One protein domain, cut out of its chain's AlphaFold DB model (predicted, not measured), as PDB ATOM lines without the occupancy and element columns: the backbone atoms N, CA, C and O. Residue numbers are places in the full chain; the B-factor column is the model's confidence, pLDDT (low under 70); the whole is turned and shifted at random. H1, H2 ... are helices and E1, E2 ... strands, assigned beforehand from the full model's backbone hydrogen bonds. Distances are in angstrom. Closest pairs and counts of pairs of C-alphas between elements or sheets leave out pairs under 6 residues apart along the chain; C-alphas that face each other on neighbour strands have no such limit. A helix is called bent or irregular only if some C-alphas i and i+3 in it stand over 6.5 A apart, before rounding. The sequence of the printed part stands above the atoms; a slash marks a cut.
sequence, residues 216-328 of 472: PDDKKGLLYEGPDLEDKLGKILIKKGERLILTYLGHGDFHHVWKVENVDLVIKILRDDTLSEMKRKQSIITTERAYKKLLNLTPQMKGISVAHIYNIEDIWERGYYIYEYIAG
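This is residues 216 to 328 of the 472 residues of an uncharacterized protein of Neochlamydia sp. EPS4 (UniProt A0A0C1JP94). One strongly twisted sheet of six antiparallel strands has a long helix, H1, packed over its E8 and E7 end, the contacts made by residues 280 to 291. Past these residues H1 runs on beyond the sheet, residues 299 to 304 stick out, and E6 leads back into E7. The printed part has 113 residues, with one named helix and eight named strands in the order E1 E2 E3 E4 E5 H1 E6 E7 E8; the sheet's order is E1 E3 E4 E5 E8 E7, in two layers with H1, class mixed. The whole is compact, radius of gyration of the C-alphas 14.6 A, spans 45 by 34 by 26 A.

Edge strand E1, residues 220 to 223, pairs with E3, residues 243 to 251: N 222 and O 244 are 2.9 A apart. E2, residues 236 to 238, pairs with no named strand. E3 bends by 60 degrees at residue 248. E3, E4, residues 255 to 260, and E5, residues 265 to 270, form a meander, each strand the antiparallel neighbour of the one before; N 247 and O 259 are 2.9 A apart, N 258 and O 267 2.9 A. E7, residues 309 to 313, and E8, residues 320 to 324, form a hairpin, N 322 to O 311 3.0 A; E8 pairs with E5, N 266 to O 323 2.8 A. H1, residues 277 to 300, is on the sheet, height 10.2 A, along E7 at 15 degrees on the local plane; the closest C-alphas of H1 and E7, Ile 284 and Ile 312, are 6.9 A apart. In H1 18 of 20 O i to N i+4 pairs are within hydrogen-bond range. E6, residues 304 to 306, runs on into E7 at 33 degrees.

E1 begins at C-alpha 220, (349.149, 366.052, 273.168). E3 is 21.7 A long and H1 36.0 A; H1 is irregular, only just, C-alphas 296 and 299 being 6.7 A apart. E8 ends at C-alpha 324, (331.807, 358.821, 270.016).

The C-alphas of Pro 216 and Gln 300, the two farthest apart, are 46.0 A apart. The printed part has no cut, and the link E1 to E2 is long. Mean pLDDT of the printed part is 73.9, with 34 residues under 70, among them 270 to 280 and 312 to 320.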
ATOM      1  N   PRO A 216     353.993 366.977 278.626       37.34
ATOM      2  CA  PRO A 216     354.625 365.904 279.388       37.34
ATOM      3  C   PRO A 216     353.716 364.656 279.421       37.34
ATOM      4  O   PRO A 216     352.493 364.797 279.430       37.34
ATOM      5  N   ASP A 217     354.315 363.462 279.448       50.31
ATOM      6  CA  ASP A 217     353.647 362.146 279.566       50.31
ATOM      7  C   ASP A 217     352.945 361.592 278.300       50.31
ATOM      8  O   ASP A 217     351.874 360.999 278.398       50.31
ATOM      9  N   ASP A 218     353.524 361.766 277.100       55.00
ATOM     10  CA  ASP A 218     352.988 361.302 275.791       55.00
ATOM     11  C   ASP A 218     351.602 361.861 275.402       55.00
ATOM     12  O   ASP A 218     351.040 361.530 274.349       55.00
ATOM     13  N   LYS A 219     351.062 362.776 276.209       59.44
ATOM     14  CA  LYS A 219     349.827 363.500 275.927       59.44
ATOM     15  C   LYS A 219     350.088 364.608 274.916       59.44
ATOM     16  O   LYS A 219     351.140 365.249 274.911       59.44
ATOM     17  N   LYS A 220     349.109 364.882 274.057       69.19
ATOM     18  CA  LYS A 220     349.149 366.052 273.168       69.19
ATOM     19  C   LYS A 220     348.045 367.028 273.530       69.19
ATOM     20  O   LYS A 220     346.920 366.634 273.806       69.19
ATOM     21  N   GLY A 221     348.377 368.309 273.535       71.44
ATOM     22  CA  GLY A 221     347.402 369.383 273.587       71.44
ATOM     23  C   GLY A 221     346.949 369.734 272.176       71.44
ATOM     24  O   GLY A 221     347.786 369.956 271.300       71.44
ATOM     25  N   LEU A 222     345.639 369.823 271.964       76.62
ATOM     26  CA  LEU A 222     345.052 370.366 270.742       76.62
ATOM     27  C   LEU A 222     344.123 371.522 271.106       76.62
ATOM     28  O   LEU A 222     343.220 371.351 271.917       76.62
ATOM     29  N   LEU A 223     344.331 372.693 270.509       73.38
ATOM     30  CA  LEU A 223     343.350 373.771 270.577       73.38
ATOM     31  C   LEU A 223     342.219 373.453 269.595       73.38
ATOM     32  O   LEU A 223     342.465 373.322 268.398       73.38
ATOM     33  N   TYR A 224     340.998 373.293 270.096       74.06
ATOM     34  CA  TYR A 224     339.836 373.056 269.251       74.06
ATOM     35  C   TYR A 224     339.286 374.381 268.727       74.06
ATOM     36  O   TYR A 224     338.805 375.210 269.492       74.06
ATOM     37  N   GLU A 225     339.354 374.596 267.417       67.31
ATOM     38  CA  GLU A 225     338.966 375.869 266.785       67.31
ATOM     39  C   GLU A 225     337.657 375.783 265.984       67.31
ATOM     40  O   GLU A 225     337.206 376.793 265.432       67.31
ATOM     41  N   GLY A 226     337.039 374.596 265.950       68.44
ATOM     42  CA  GLY A 226     335.715 374.370 265.371       68.44
ATOM     43  C   GLY A 226     334.590 375.094 266.131       68.44
ATOM     44  O   GLY A 226     334.841 375.742 267.152       68.44
ATOM     45  N   PRO A 227     333.345 375.044 265.624       72.00
ATOM     46  CA  PRO A 227     332.172 375.530 266.357       72.00
ATOM     47  C   PRO A 227     331.940 374.707 267.631       72.00
ATOM     48  O   PRO A 227     332.483 373.618 267.753       72.00
ATOM     49  N   ASP A 228     331.119 375.195 268.564       79.75
ATOM     50  CA  ASP A 228     330.747 374.399 269.742       79.75
ATOM     51  C   ASP A 228     330.178 373.036 269.302       79.75
ATOM     52  O   ASP A 228     329.265 372.961 268.478       79.75
ATOM     53  N   LEU A 229     330.759 371.957 269.826       79.06
ATOM     54  CA  LEU A 229     330.360 370.588 269.522       79.06
ATOM     55  C   LEU A 229     329.305 370.163 270.537       79.06
ATOM     56  O   LEU A 229     329.602 370.081 271.728       79.06
ATOM     57  N   GLU A 230     328.091 369.884 270.080       81.12
ATOM     58  CA  GLU A 230     326.959 369.515 270.933       81.12
ATOM     59  C   GLU A 230     326.607 368.030 270.796       81.12
ATOM     60  O   GLU A 230     326.802 367.418 269.745       81.12
ATOM     61  N   ASP A 231     326.077 367.439 271.866       79.50
ATOM     62  CA  ASP A 231     325.474 366.115 271.810       79.50
ATOM     63  C   ASP A 231     324.069 366.136 271.187       79.50
ATOM     64  O   ASP A 231     323.499 367.183 270.877       79.50
ATOM     65  N   LYS A 232     323.464 364.953 271.030       74.31
ATOM     66  CA  LYS A 232     322.107 364.807 270.469       74.31
ATOM     67  C   LYS A 232     321.017 365.522 271.284       74.31
ATOM     68  O   LYS A 232     319.905 365.678 270.786       74.31
ATOM     69  N   LEU A 233     321.303 365.899 272.529       78.69
ATOM     70  CA  LEU A 233     320.401 366.606 273.437       78.69
ATOM     71  C   LEU A 233     320.711 368.116 273.501       78.69
ATOM     72  O   LEU A 233     320.064 368.826 274.270       78.69
ATOM     73  N   GLY A 234     321.665 368.610 272.702       76.69
ATOM     74  CA  GLY A 234     322.093 370.012 272.676       76.69
ATOM     75  C   GLY A 234     323.049 370.391 273.812       76.69
ATOM     76  O   GLY A 234     323.257 371.571 274.090       76.69
ATOM     77  N   LYS A 235     323.619 369.416 274.529       84.50
ATOM     78  CA  LYS A 235     324.629 369.677 275.557       84.50
ATOM     79  C   LYS A 235     325.985 369.852 274.888       84.50
ATOM     80  O   LYS A 235     326.464 368.956 274.202       84.50
ATOM     81  N   ILE A 236     326.643 370.972 275.164       82.50
ATOM     82  CA  ILE A 236     327.996 371.236 274.668       82.50
ATOM     83  C   ILE A 236     328.977 370.213 275.264       82.50
ATOM     84  O   ILE A 236     329.128 370.119 276.486       82.50
ATOM     85  N   LEU A 237     329.635 369.463 274.384       82.56
ATOM     86  CA  LEU A 237     330.699 368.504 274.668       82.56
ATOM     87  C   LEU A 237     332.083 369.152 274.578       82.56
ATOM     88  O   LEU A 237     332.933 368.873 275.414       82.56
ATOM     89  N   ILE A 238     332.306 370.009 273.577       80.19
ATOM     90  CA  ILE A 238     333.554 370.763 273.402       80.19
ATOM     91  C   ILE A 238     333.203 372.197 273.018       80.19
ATOM     92  O   ILE A 238     332.431 372.414 272.086       80.19
ATOM     93  N   LYS A 239     333.789 373.182 273.703       82.62
ATOM     94  CA  LYS A 239     333.640 374.595 273.338       82.62
ATOM     95  C   LYS A 239     334.682 375.032 272.322       82.62
ATOM     96  O   LYS A 239     335.841 374.619 272.374       82.62
ATOM     97  N   LYS A 240     334.312 375.965 271.449       81.50
ATOM     98  CA  LYS A 240     335.268 376.667 270.597       81.50
ATOM     99  C   LYS A 240     336.359 377.333 271.441       81.50
ATOM    100  O   LYS A 240     336.079 378.065 272.390       81.50
ATOM    101  N   GLY A 241     337.611 377.113 271.054       74.50
ATOM    102  CA  GLY A 241     338.800 377.601 271.752       74.50
ATOM    103  C   GLY A 241     339.187 376.768 272.975       74.50
ATOM    104  O   GLY A 241     340.101 377.155 273.704       74.50
ATOM    105  N   GLU A 242     338.517 375.643 273.232       81.38
ATOM    106  CA  GLU A 242     338.873 374.751 274.328       81.38
ATOM    107  C   GLU A 242     340.164 373.984 274.016       81.38
ATOM    108  O   GLU A 242     340.379 373.489 272.907       81.38
ATOM    109  N   ARG A 243     341.049 373.889 275.013       79.56
ATOM    110  CA  ARG A 243     342.274 373.097 274.908       79.56
ATOM    111  C   ARG A 243     341.972 371.658 275.303       79.56
ATOM    112  O   ARG A 243     341.747 371.359 276.473       79.56
ATOM    113  N   LEU A 244     342.022 370.769 274.323       81.25
ATOM    114  CA  LEU A 244     341.810 369.343 274.483       81.25
ATOM    115  C   LEU A 244     343.105 368.659 274.903       81.25
ATOM    116  O   LEU A 244     344.157 368.868 274.293       81.25
ATOM    117  N   ILE A 245     343.010 367.816 275.926       82.12
ATOM    118  CA  ILE A 245     344.076 366.893 276.305       82.12
ATOM    119  C   ILE A 245     343.801 365.576 275.591       82.12
ATOM    120  O   ILE A 245     342.713 365.008 275.721       82.12
ATOM    121  N   LEU A 246     344.776 365.138 274.803       82.19
ATOM    122  CA  LEU A 246     344.665 363.994 273.919       82.19
ATOM    123  C   LEU A 246     345.581 362.861 274.364       82.19
ATOM    124  O   LEU A 246     346.781 363.067 274.569       82.19
ATOM    125  N   THR A 247     345.019 361.659 274.385       79.50
ATOM    126  CA  THR A 247     345.735 360.407 274.633       79.50
ATOM    127  C   THR A 247     345.777 359.598 273.351       79.50
ATOM    128  O   THR A 247     344.754 359.385 272.699       79.50
ATOM    129  N   TYR A 248     346.969 359.167 272.952       76.38
ATOM    130  CA  TYR A 248     347.148 358.435 271.704       76.38
ATOM    131  C   TYR A 248     346.513 357.044 271.788       76.38
ATOM    132  O   TYR A 248     346.837 356.270 272.684       76.38
ATOM    133  N   LEU A 249     345.625 356.723 270.846       70.81
ATOM    134  CA  LEU A 249     345.013 355.394 270.735       70.81
ATOM    135  C   LEU A 249     345.669 354.539 269.650       70.81
ATOM    136  O   LEU A 249     345.619 353.314 269.725       70.81
ATOM    137  N   GLY A 250     346.272 355.161 268.634       68.38
ATOM    138  CA  GLY A 250     346.912 354.444 267.537       68.38
ATOM    139  C   GLY A 250     346.933 355.234 266.235       68.38
ATOM    140  O   GLY A 250     346.685 356.438 266.201       68.38
ATOM    141  N   HIS A 251     347.232 354.542 265.142       67.31
ATOM    142  CA  HIS A 251     347.223 355.109 263.798       67.31
ATOM    143  C   HIS A 251     346.582 354.132 262.823       67.31
ATOM    144  O   HIS A 251     346.700 352.922 262.996       67.31
ATOM    145  N   GLY A 252     345.923 354.686 261.812       61.88
ATOM    146  CA  GLY A 252     345.616 353.982 260.575       61.88
ATOM    147  C   GLY A 252     346.582 354.403 259.468       61.88
ATOM    148  O   GLY A 252     347.497 355.204 259.684       61.88
ATOM    149  N   ASP A 253     346.316 353.935 258.254       58.31
ATOM    150  CA  ASP A 253     347.175 354.176 257.089       58.31
ATOM    151  C   ASP A 253     347.337 355.651 256.721       58.31
ATOM    152  O   ASP A 253     348.299 356.017 256.052       58.31
ATOM    153  N   PHE A 254     346.451 356.531 257.184       61.12
ATOM    154  CA  PHE A 254     346.510 357.963 256.876       61.12
ATOM    155  C   PHE A 254     346.165 358.876 258.053       61.12
ATOM    156  O   PHE A 254     346.199 360.095 257.905       61.12
ATOM    157  N   HIS A 255     345.863 358.316 259.224       70.25
ATOM    158  CA  HIS A 255     345.316 359.071 260.350       70.25
ATOM    159  C   HIS A 255     345.988 358.683 261.661       70.25
ATOM    160  O   HIS A 255     346.289 357.514 261.888       70.25
ATOM    161  N   HIS A 256     346.135 359.647 262.563       71.69
ATOM    162  CA  HIS A 256     346.351 359.382 263.979       71.69
ATOM    163  C   HIS A 256     345.018 359.404 264.721       71.69
ATOM    164  O   HIS A 256     344.188 360.277 264.476       71.69
ATOM    165  N   VAL A 257     344.836 358.464 265.641       75.31
ATOM    166  CA  VAL A 257     343.630 358.304 266.453       75.31
ATOM    167  C   VAL A 257     343.943 358.731 267.885       75.31
ATOM    168  O   VAL A 257     344.885 358.224 268.499       75.31
ATOM    169  N   TRP A 258     343.145 359.649 268.422       80.56
ATOM    170  CA  TRP A 258     343.341 360.245 269.741       80.56
ATOM    171  C   TRP A 258     342.052 360.204 270.553       80.56
ATOM    172  O   TRP A 258     341.004 360.596 270.055       80.56
ATOM    173  N   LYS A 259     342.125 359.796 271.817       84.56
ATOM    174  CA  LYS A 259     341.039 359.964 272.784       84.56
ATOM    175  C   LYS A 259     341.120 361.355 273.399       84.56
ATOM    176  O   LYS A 259     342.211 361.773 273.783       84.56
ATOM    177  N   VAL A 260     339.991 362.037 273.555       85.06
ATOM    178  CA  VAL A 260     339.906 363.244 274.387       85.06
ATOM    179  C   VAL A 260     339.734 362.815 275.849       85.06
ATOM    180  O   VAL A 260     338.876 361.996 276.148       85.06
ATOM    181  N   GLU A 261     340.557 363.305 276.779       81.56
ATOM    182  CA  GLU A 261     340.538 362.775 278.158       81.56
ATOM    183  C   GLU A 261     339.266 363.127 278.946       81.56
ATOM    184  O   GLU A 261     338.814 362.331 279.765       81.56
ATOM    185  N   ASN A 262     338.686 364.303 278.694       76.25
ATOM    186  CA  ASN A 262     337.604 364.864 279.514       76.25
ATOM    187  C   ASN A 262     336.196 364.614 278.957       76.25
ATOM    188  O   ASN A 262     335.208 364.987 279.588       76.25
ATOM    189  N   VAL A 263     336.100 364.013 277.774       81.31
ATOM    190  CA  VAL A 263     334.839 363.695 277.100       81.31
ATOM    191  C   VAL A 263     335.007 362.392 276.345       81.31
ATOM    192  O   VAL A 263     336.074 362.132 275.798       81.31
ATOM    193  N   ASP A 264     333.947 361.590 276.284       83.62
ATOM    194  CA  ASP A 264     333.935 360.313 275.569       83.62
ATOM    195  C   ASP A 264     333.888 360.531 274.048       83.62
ATOM    196  O   ASP A 264     332.922 360.198 273.361       83.62
ATOM    197  N   LEU A 265     334.972 361.098 273.517       84.75
ATOM    198  CA  LEU A 265     335.173 361.419 272.114       84.75
ATOM    199  C   LEU A 265     336.533 360.927 271.626       84.75
ATOM    200  O   LEU A 265     337.540 360.947 272.343       84.75
ATOM    201  N   VAL A 266     336.556 360.525 270.362       82.69
ATOM    202  CA  VAL A 266     337.762 360.210 269.605       82.69
ATOM    203  C   VAL A 266     337.914 361.215 268.479       82.69
ATOM    204  O   VAL A 266     336.953 361.529 267.782       82.69
ATOM    205  N   ILE A 267     339.141 361.687 268.291       78.81
ATOM    206  CA  ILE A 267     339.537 362.545 267.186       78.81
ATOM    207  C   ILE A 267     340.500 361.768 266.298       78.81
ATOM    208  O   ILE A 267     341.576 361.344 266.731       78.81
ATOM    209  N   LYS A 268     340.125 361.609 265.032       77.69
ATOM    210  CA  LYS A 268     341.035 361.186 263.968       77.69
ATOM    211  C   LYS A 268     341.581 362.410 263.273       77.69
ATOM    212  O   LYS A 268     340.804 363.231 262.808       77.69
ATOM    213  N   ILE A 269     342.900 362.513 263.195       72.56
ATOM    214  CA  ILE A 269     343.602 363.618 262.539       72.56
ATOM    215  C   ILE A 269     344.375 363.031 261.363       72.56
ATOM    216  O   ILE A 269     345.174 362.112 261.568       72.56
ATOM    217  N   LEU A 270     344.145 363.529 260.145       68.31
ATOM    218  CA  LEU A 270     344.921 363.113 258.975       68.31
ATOM    219  C   LEU A 270     346.400 363.485 259.134       68.31
ATOM    220  O   LEU A 270     346.752 364.513 259.710       68.31
ATOM    221  N   ARG A 271     347.281 362.640 258.604       64.75
ATOM    222  CA  ARG A 271     348.726 362.869 258.615       64.75
ATOM    223  C   ARG A 271     349.132 363.838 257.502       64.75
ATOM    224  O   ARG A 271     348.994 363.508 256.322       64.75
ATOM    225  N   ASP A 272     349.673 364.994 257.892       56.88
ATOM    226  CA  ASP A 272     350.132 366.091 257.016       56.88
ATOM    227  C   ASP A 272     351.070 365.662 255.879       56.88
ATOM    228  O   ASP A 272     351.128 366.312 254.839       56.88
ATOM    229  N   ASP A 273     351.837 364.594 256.082       56.62
ATOM    230  CA  ASP A 273     352.909 364.135 255.203       56.62
ATOM    231  C   ASP A 273     352.476 363.051 254.205       56.62
ATOM    232  O   ASP A 273     353.257 362.685 253.326       56.62
ATOM    233  N   THR A 274     351.245 362.535 254.301       52.16
ATOM    234  CA  THR A 274     350.860 361.313 253.567       52.16
ATOM    235  C   THR A 274     349.875 361.509 252.419       52.16
ATOM    236  O   THR A 274     349.821 360.659 251.525       52.16
ATOM    237  N   LEU A 275     349.105 362.601 252.385       58.25
ATOM    238  CA  LEU A 275     348.001 362.746 251.432       58.25
ATOM    239  C   LEU A 275     347.991 364.100 250.723       58.25
ATOM    240  O   LEU A 275     348.083 365.156 251.340       58.25
ATOM    241  N   SER A 276     347.817 364.064 249.397       66.81
ATOM    242  CA  SER A 276     347.484 365.263 248.629       66.81
ATOM    243  C   SER A 276     346.117 365.803 249.060       66.81
ATOM    244  O   SER A 276     345.255 365.043 249.507       66.81
ATOM    245  N   GLU A 277     345.880 367.103 248.865       66.25
ATOM    246  CA  GLU A 277     344.589 367.754 249.148       66.25
ATOM    247  C   GLU A 277     343.396 366.975 248.565       66.25
ATOM    248  O   GLU A 277     342.379 366.789 249.231       66.25
ATOM    249  N   MET A 278     343.542 366.459 247.342       66.44
ATOM    250  CA  MET A 278     342.514 365.658 246.678       66.44
ATOM    251  C   MET A 278     342.207 364.361 247.437       66.44
ATOM    252  O   MET A 278     341.040 364.021 247.606       66.44
ATOM    253  N   LYS A 279     343.227 363.650 247.938       68.31
ATOM    254  CA  LYS A 279     343.011 362.416 248.706       68.31
ATOM    255  C   LYS A 279     342.428 362.688 250.094       68.31
ATOM    256  O   LYS A 279     341.615 361.902 250.565       68.31
ATOM    257  N   ARG A 280     342.793 363.807 250.730       68.44
ATOM    258  CA  ARG A 280     342.174 364.261 251.987       68.44
ATOM    259  C   ARG A 280     340.678 364.517 251.808       68.44
ATOM    260  O   ARG A 280     339.872 363.964 252.548       68.44
ATOM    261  N   LYS A 281     340.306 365.299 250.791       71.06
ATOM    262  CA  LYS A 281     338.899 365.570 250.463       71.06
ATOM    263  C   LYS A 281     338.142 364.291 250.112       71.06
ATOM    264  O   LYS A 281     337.007 364.122 250.547       71.06
ATOM    265  N   GLN A 282     338.783 363.376 249.383       70.69
ATOM    266  CA  GLN A 282     338.197 362.075 249.074       70.69
ATOM    267  C   GLN A 282     337.925 361.263 250.345       70.69
ATOM    268  O   GLN A 282     336.805 360.792 250.487       70.69
ATOM    269  N   SER A 283     338.889 361.170 251.271       70.06
ATOM    270  CA  SER A 283     338.740 360.476 252.564       70.06
ATOM    271  C   SER A 283     337.511 360.973 253.338       70.06
ATOM    272  O   SER A 283     336.699 360.182 253.813       70.06
ATOM    273  N   ILE A 284     337.313 362.295 253.367       72.62
ATOM    274  CA  ILE A 284     336.167 362.921 254.037       72.62
ATOM    275  C   ILE A 284     334.848 362.493 253.396       72.62
ATOM    276  O   ILE A 284     333.932 362.040 254.085       72.62
ATOM    277  N   ILE A 285     334.767 362.586 252.067       73.00
ATOM    278  CA  ILE A 285     333.569 362.224 251.302       73.00
ATOM    279  C   ILE A 285     333.248 360.733 251.465       73.00
ATOM    280  O   ILE A 285     332.077 360.359 251.581       73.00
ATOM    281  N   THR A 286     334.265 359.872 251.470       74.94
ATOM    282  CA  THR A 286     334.096 358.424 251.599       74.94
ATOM    283  C   THR A 286     333.630 358.025 252.991       74.94
ATOM    284  O   THR A 286     332.689 357.244 253.110       74.94
ATOM    285  N   THR A 287     334.204 358.610 254.044       75.56
ATOM    286  CA  THR A 287     333.777 358.362 255.428       75.56
ATOM    287  C   THR A 287     332.359 358.878 255.678       75.56
ATOM    288  O   THR A 287     331.534 358.162 256.245       75.56
ATOM    289  N   GLU A 288     332.015 360.077 255.193       77.94
ATOM    290  CA  GLU A 288     330.655 360.616 255.321       77.94
ATOM    291  C   GLU A 288     329.621 359.726 254.605       77.94
ATOM    292  O   GLU A 288     328.540 359.448 255.135       77.94
ATOM    293  N   ARG A 289     329.952 359.241 253.403       77.44
ATOM    294  CA  ARG A 289     329.099 358.323 252.639       77.44
ATOM    295  C   ARG A 289     328.904 356.992 253.362       77.44
ATOM    296  O   ARG A 289     327.762 356.543 253.486       77.44
ATOM    297  N   ALA A 290     329.988 356.389 253.851       77.50
ATOM    298  CA  ALA A 290     329.954 355.139 254.607       77.50
ATOM    299  C   ALA A 290     329.082 355.278 255.863       77.50
ATOM    300  O   ALA A 290     328.225 354.436 256.138       77.50
ATOM    301  N   TYR A 291     329.232 356.393 256.579       83.12
ATOM    302  CA  TYR A 291     328.438 356.689 257.763       83.12
ATOM    303  C   TYR A 291     326.939 356.797 257.453       83.12
ATOM    304  O   TYR A 291     326.122 356.180 258.135       83.12
ATOM    305  N   LYS A 292     326.555 357.508 256.383       82.75
ATOM    306  CA  LYS A 292     325.147 357.612 255.953       82.75
ATOM    307  C   LYS A 292     324.551 356.258 255.564       82.75
ATOM    308  O   LYS A 292     323.415 355.964 255.932       82.75
ATOM    309  N   LYS A 293     325.315 355.422 254.852       81.75
ATOM    310  CA  LYS A 293     324.921 354.042 254.525       81.75
ATOM    311  C   LYS A 293     324.630 353.243 255.800       81.75
ATOM    312  O   LYS A 293     323.562 352.650 255.917       81.75
ATOM    313  N   LEU A 294     325.530 353.296 256.779       82.75
ATOM    314  CA  LEU A 294     325.366 352.613 258.063       82.75
ATOM    315  C   LEU A 294     324.192 353.133 258.892       82.75
ATOM    316  O   LEU A 294     323.462 352.335 259.473       82.75
ATOM    317  N   LEU A 295     323.965 354.446 258.932       85.81
ATOM    318  CA  LEU A 295     322.804 355.016 259.620       85.81
ATOM    319  C   LEU A 295     321.474 354.501 259.051       85.81
ATOM    320  O   LEU A 295     320.524 354.313 259.806       85.81
ATOM    321  N   ASN A 296     321.413 354.234 257.745       84.88
ATOM    322  CA  ASN A 296     320.230 353.655 257.104       84.88
ATOM    323  C   ASN A 296     320.112 352.136 257.314       84.88
ATOM    324  O   ASN A 296     318.997 351.606 257.360       84.88
ATOM    325  N   LEU A 297     321.243 351.432 257.423       83.19
ATOM    326  CA  LEU A 297     321.278 349.977 257.558       83.19
ATOM    327  C   LEU A 297     321.041 349.512 259.000       83.19
ATOM    328  O   LEU A 297     320.245 348.607 259.231       83.19
ATOM    329  N   THR A 298     321.715 350.131 259.970       84.12
ATOM    330  CA  THR A 298     321.727 349.707 261.384       84.12
ATOM    331  C   THR A 298     320.341 349.536 262.029       84.12
ATOM    332  O   THR A 298     320.195 348.586 262.791       84.12
ATOM    333  N   PRO A 299     319.273 350.298 261.698       85.94
ATOM    334  CA  PRO A 299     317.925 350.021 262.213       85.94
ATOM    335  C   PRO A 299     317.344 348.660 261.795       85.94
ATOM    336  O   PRO A 299     316.392 348.182 262.407       85.94
ATOM    337  N   GLN A 300     317.887 348.050 260.738       83.62
ATOM    338  CA  GLN A 300     317.494 346.735 260.220       83.62
ATOM    339  C   GLN A 300     318.357 345.608 260.804       83.62
ATOM    340  O   GLN A 300     318.050 344.431 260.613       83.62
ATOM    341  N   MET A 301     319.429 345.958 261.516       83.56
ATOM    342  CA  MET A 301     320.369 345.025 262.116       83.56
ATOM    343  C   MET A 301     320.039 344.837 263.597       83.56
ATOM    344  O   MET A 301     319.789 345.788 264.338       83.56
ATOM    345  N   LYS A 302     320.038 343.591 264.061       85.44
ATOM    346  CA  LYS A 302     319.768 343.271 265.460       85.44
ATOM    347  C   LYS A 302     321.055 343.372 266.271       85.44
ATOM    348  O   LYS A 302     322.014 342.664 265.978       85.44
ATOM    349  N   GLY A 303     321.028 344.197 267.320       84.25
ATOM    350  CA  GLY A 303     322.143 344.334 268.263       84.25
ATOM    351  C   GLY A 303     323.380 344.987 267.648       84.25
ATOM    352  O   GLY A 303     324.490 344.707 268.091       84.25
ATOM    353  N   ILE A 304     323.206 345.813 266.609       85.94
ATOM    354  CA  ILE A 304     324.302 346.504 265.927       85.94
ATOM    355  C   ILE A 304     323.931 347.972 265.743       85.94
ATOM    356  O   ILE A 304     322.860 348.297 265.236       85.94
ATOM    357  N   SER A 305     324.833 348.859 266.141       87.06
ATOM    358  CA  SER A 305     324.728 350.300 265.946       87.06
ATOM    359  C   SER A 305     325.993 350.845 265.278       87.06
ATOM    360  O   SER A 305     326.965 350.125 265.048       87.06
ATOM    361  N   VAL A 306     325.975 352.128 264.922       86.50
ATOM    362  CA  VAL A 306     327.142 352.851 264.404       86.50
ATOM    363  C   VAL A 306     327.484 353.986 265.361       86.50
ATOM    364  O   VAL A 306     326.585 354.697 265.821       86.50
ATOM    365  N   ALA A 307     328.772 354.157 265.668       84.62
ATOM    366  CA  ALA A 307     329.232 355.237 266.532       84.62
ATOM    367  C   ALA A 307     328.825 356.588 265.953       84.62
ATOM    368  O   ALA A 307     328.920 356.832 264.746       84.62
ATOM    369  N   HIS A 308     328.342 357.473 266.819       84.12
ATOM    370  CA  HIS A 308     327.894 358.771 266.353       84.12
ATOM    371  C   HIS A 308     329.085 359.624 265.915       84.12
ATOM    372  O   HIS A 308     330.031 359.804 266.681       84.12
ATOM    373  N   ILE A 309     329.026 360.158 264.695       81.75
ATOM    374  CA  ILE A 309     329.991 361.144 264.221       81.75
ATOM    375  C   ILE A 309     329.406 362.528 264.494       81.75
ATOM    376  O   ILE A 309     328.379 362.892 263.924       81.75
ATOM    377  N   TYR A 310     330.058 363.269 265.386       74.81
ATOM    378  CA  TYR A 310     329.652 364.618 265.785       74.81
ATOM    379  C   TYR A 310     330.090 365.659 264.769       74.81
ATOM    380  O   TYR A 310     329.423 366.673 264.589       74.81
ATOM    381  N   ASN A 311     331.234 365.425 264.125       72.44
ATOM    382  CA  ASN A 311     331.764 366.361 263.156       72.44
ATOM    383  C   ASN A 311     332.674 365.675 262.130       72.44
ATOM    384  O   ASN A 311     333.491 364.818 262.483       72.44
ATOM    385  N   ILE A 312     332.527 366.092 260.874       68.00
ATOM    386  CA  ILE A 312     333.365 365.718 259.737       68.00
ATOM    387  C   ILE A 312     333.728 367.018 259.026       68.00
ATOM    388  O   ILE A 312     332.897 367.586 258.319       68.00
ATOM    389  N   GLU A 313     334.959 367.490 259.195       65.25
ATOM    390  CA  GLU A 313     335.382 368.759 258.605       65.25
ATOM    391  C   GLU A 313     336.797 368.691 258.029       65.25
ATOM    392  O   GLU A 313     337.725 368.152 258.635       65.25
ATOM    393  N   ASP A 314     336.978 369.339 256.874       58.59
ATOM    394  CA  ASP A 314     338.294 369.709 256.344       58.59
ATOM    395  C   ASP A 314     338.726 371.056 256.937       58.59
ATOM    396  O   ASP A 314     338.836 372.046 256.210       58.59
ATOM    397  N   ILE A 315     338.921 371.143 258.259       50.38
ATOM    398  CA  ILE A 315     339.550 372.349 258.808       50.38
ATOM    399  C   ILE A 315     341.080 372.235 258.728       50.38
ATOM    400  O   ILE A 315     341.677 371.204 259.052       50.38
ATOM    401  N   TRP A 316     341.716 373.334 258.311       49.62
ATOM    402  CA  TRP A 316     343.165 373.573 258.379       49.62
ATOM    403  C   TRP A 316     344.036 372.677 257.498       49.62
ATOM    404  O   TRP A 316     345.184 372.427 257.850       49.62
ATOM    405  N   GLU A 317     343.521 372.170 256.376       53.25
ATOM    406  CA  GLU A 317     344.251 371.217 255.523       53.25
ATOM    407  C   GLU A 317     344.640 369.914 256.260       53.25
ATOM    408  O   GLU A 317     345.486 369.150 255.795       53.25
ATOM    409  N   ARG A 318     344.014 369.627 257.407       55.38
ATOM    410  CA  ARG A 318     344.348 368.490 258.274       55.38
ATOM    411  C   ARG A 318     343.203 367.514 258.499       55.38
ATOM    412  O   ARG A 318     343.404 366.592 259.275       55.38
ATOM    413  N   GLY A 319     342.059 367.727 257.834       61.94
ATOM    414  CA  GLY A 319     340.807 366.959 257.903       61.94
ATOM    415  C   GLY A 319     340.660 366.015 259.097       61.94
ATOM    416  O   GLY A 319     341.324 364.980 259.179       61.94
ATOM    417  N   TYR A 320     339.774 366.367 260.022       66.81
ATOM    418  CA  TYR A 320     339.569 365.585 261.231       66.81
ATOM    419  C   TYR A 320     338.141 365.057 261.341       66.81
ATOM    420  O   TYR A 320     337.182 365.662 260.860       66.81
ATOM    421  N   TYR A 321     338.014 363.925 262.029       74.75
ATOM    422  CA  TYR A 321     336.736 363.292 262.340       74.75
ATOM    423  C   TYR A 321     336.603 363.185 263.848       74.75
ATOM    424  O   TYR A 321     337.509 362.665 264.505       74.75
ATOM    425  N   ILE A 322     335.483 363.662 264.386       76.19
ATOM    426  CA  ILE A 322     335.167 363.551 265.809       76.19
ATOM    427  C   ILE A 322     333.986 362.607 265.957       76.19
ATOM    428  O   ILE A 322     332.894 362.889 265.461       76.19
ATOM    429  N   TYR A 323     334.202 361.491 266.640       79.62
ATOM    430  CA  TYR A 323     333.174 360.481 266.861       79.62
ATOM    431  C   TYR A 323     333.136 360.016 268.313       79.62
ATOM    432  O   TYR A 323     334.060 360.256 269.088       79.62
ATOM    433  N   GLU A 324     332.029 359.381 268.685       82.50
ATOM    434  CA  GLU A 324     331.807 358.821 270.016       82.50
ATOM    435  C   GLU A 324     332.921 357.840 270.397       82.50
ATOM    436  O   GLU A 324     333.244 356.912 269.651       82.50
ATOM    437  N   TYR A 325     333.495 358.023 271.585       82.12
ATOM    438  CA  TYR A 325     334.377 357.025 272.165       82.12
ATOM    439  C   TYR A 325     333.553 355.865 272.718       82.12
ATOM    440  O   TYR A 325     332.721 356.032 273.607       82.12
ATOM    441  N   ILE A 326     333.837 354.666 272.219       80.50
ATOM    442  CA  ILE A 326     333.280 353.426 272.749       80.50
ATOM    443  C   ILE A 326     334.368 352.766 273.592       80.50
ATOM    444  O   ILE A 326     335.350 352.255 273.058       80.50
ATOM    445  N   ALA A 327     334.188 352.785 274.915       69.88
ATOM    446  CA  ALA A 327     335.110 352.176 275.884       69.88
ATOM    447  C   ALA A 327     335.167 350.636 275.809       69.88
ATOM    448  O   ALA A 327     335.960 350.011 276.507       69.88
ATOM    449  N   GLY A 328     334.318 350.048 274.968       66.56
ATOM    450  CA  GLY A 328     334.214 348.623 274.715       66.56
ATOM    451  C   GLY A 328     335.494 347.957 274.225       66.56
ATOM    452  O   GLY A 328     336.324 348.556 273.525       66.56
TER     453      GLY A 328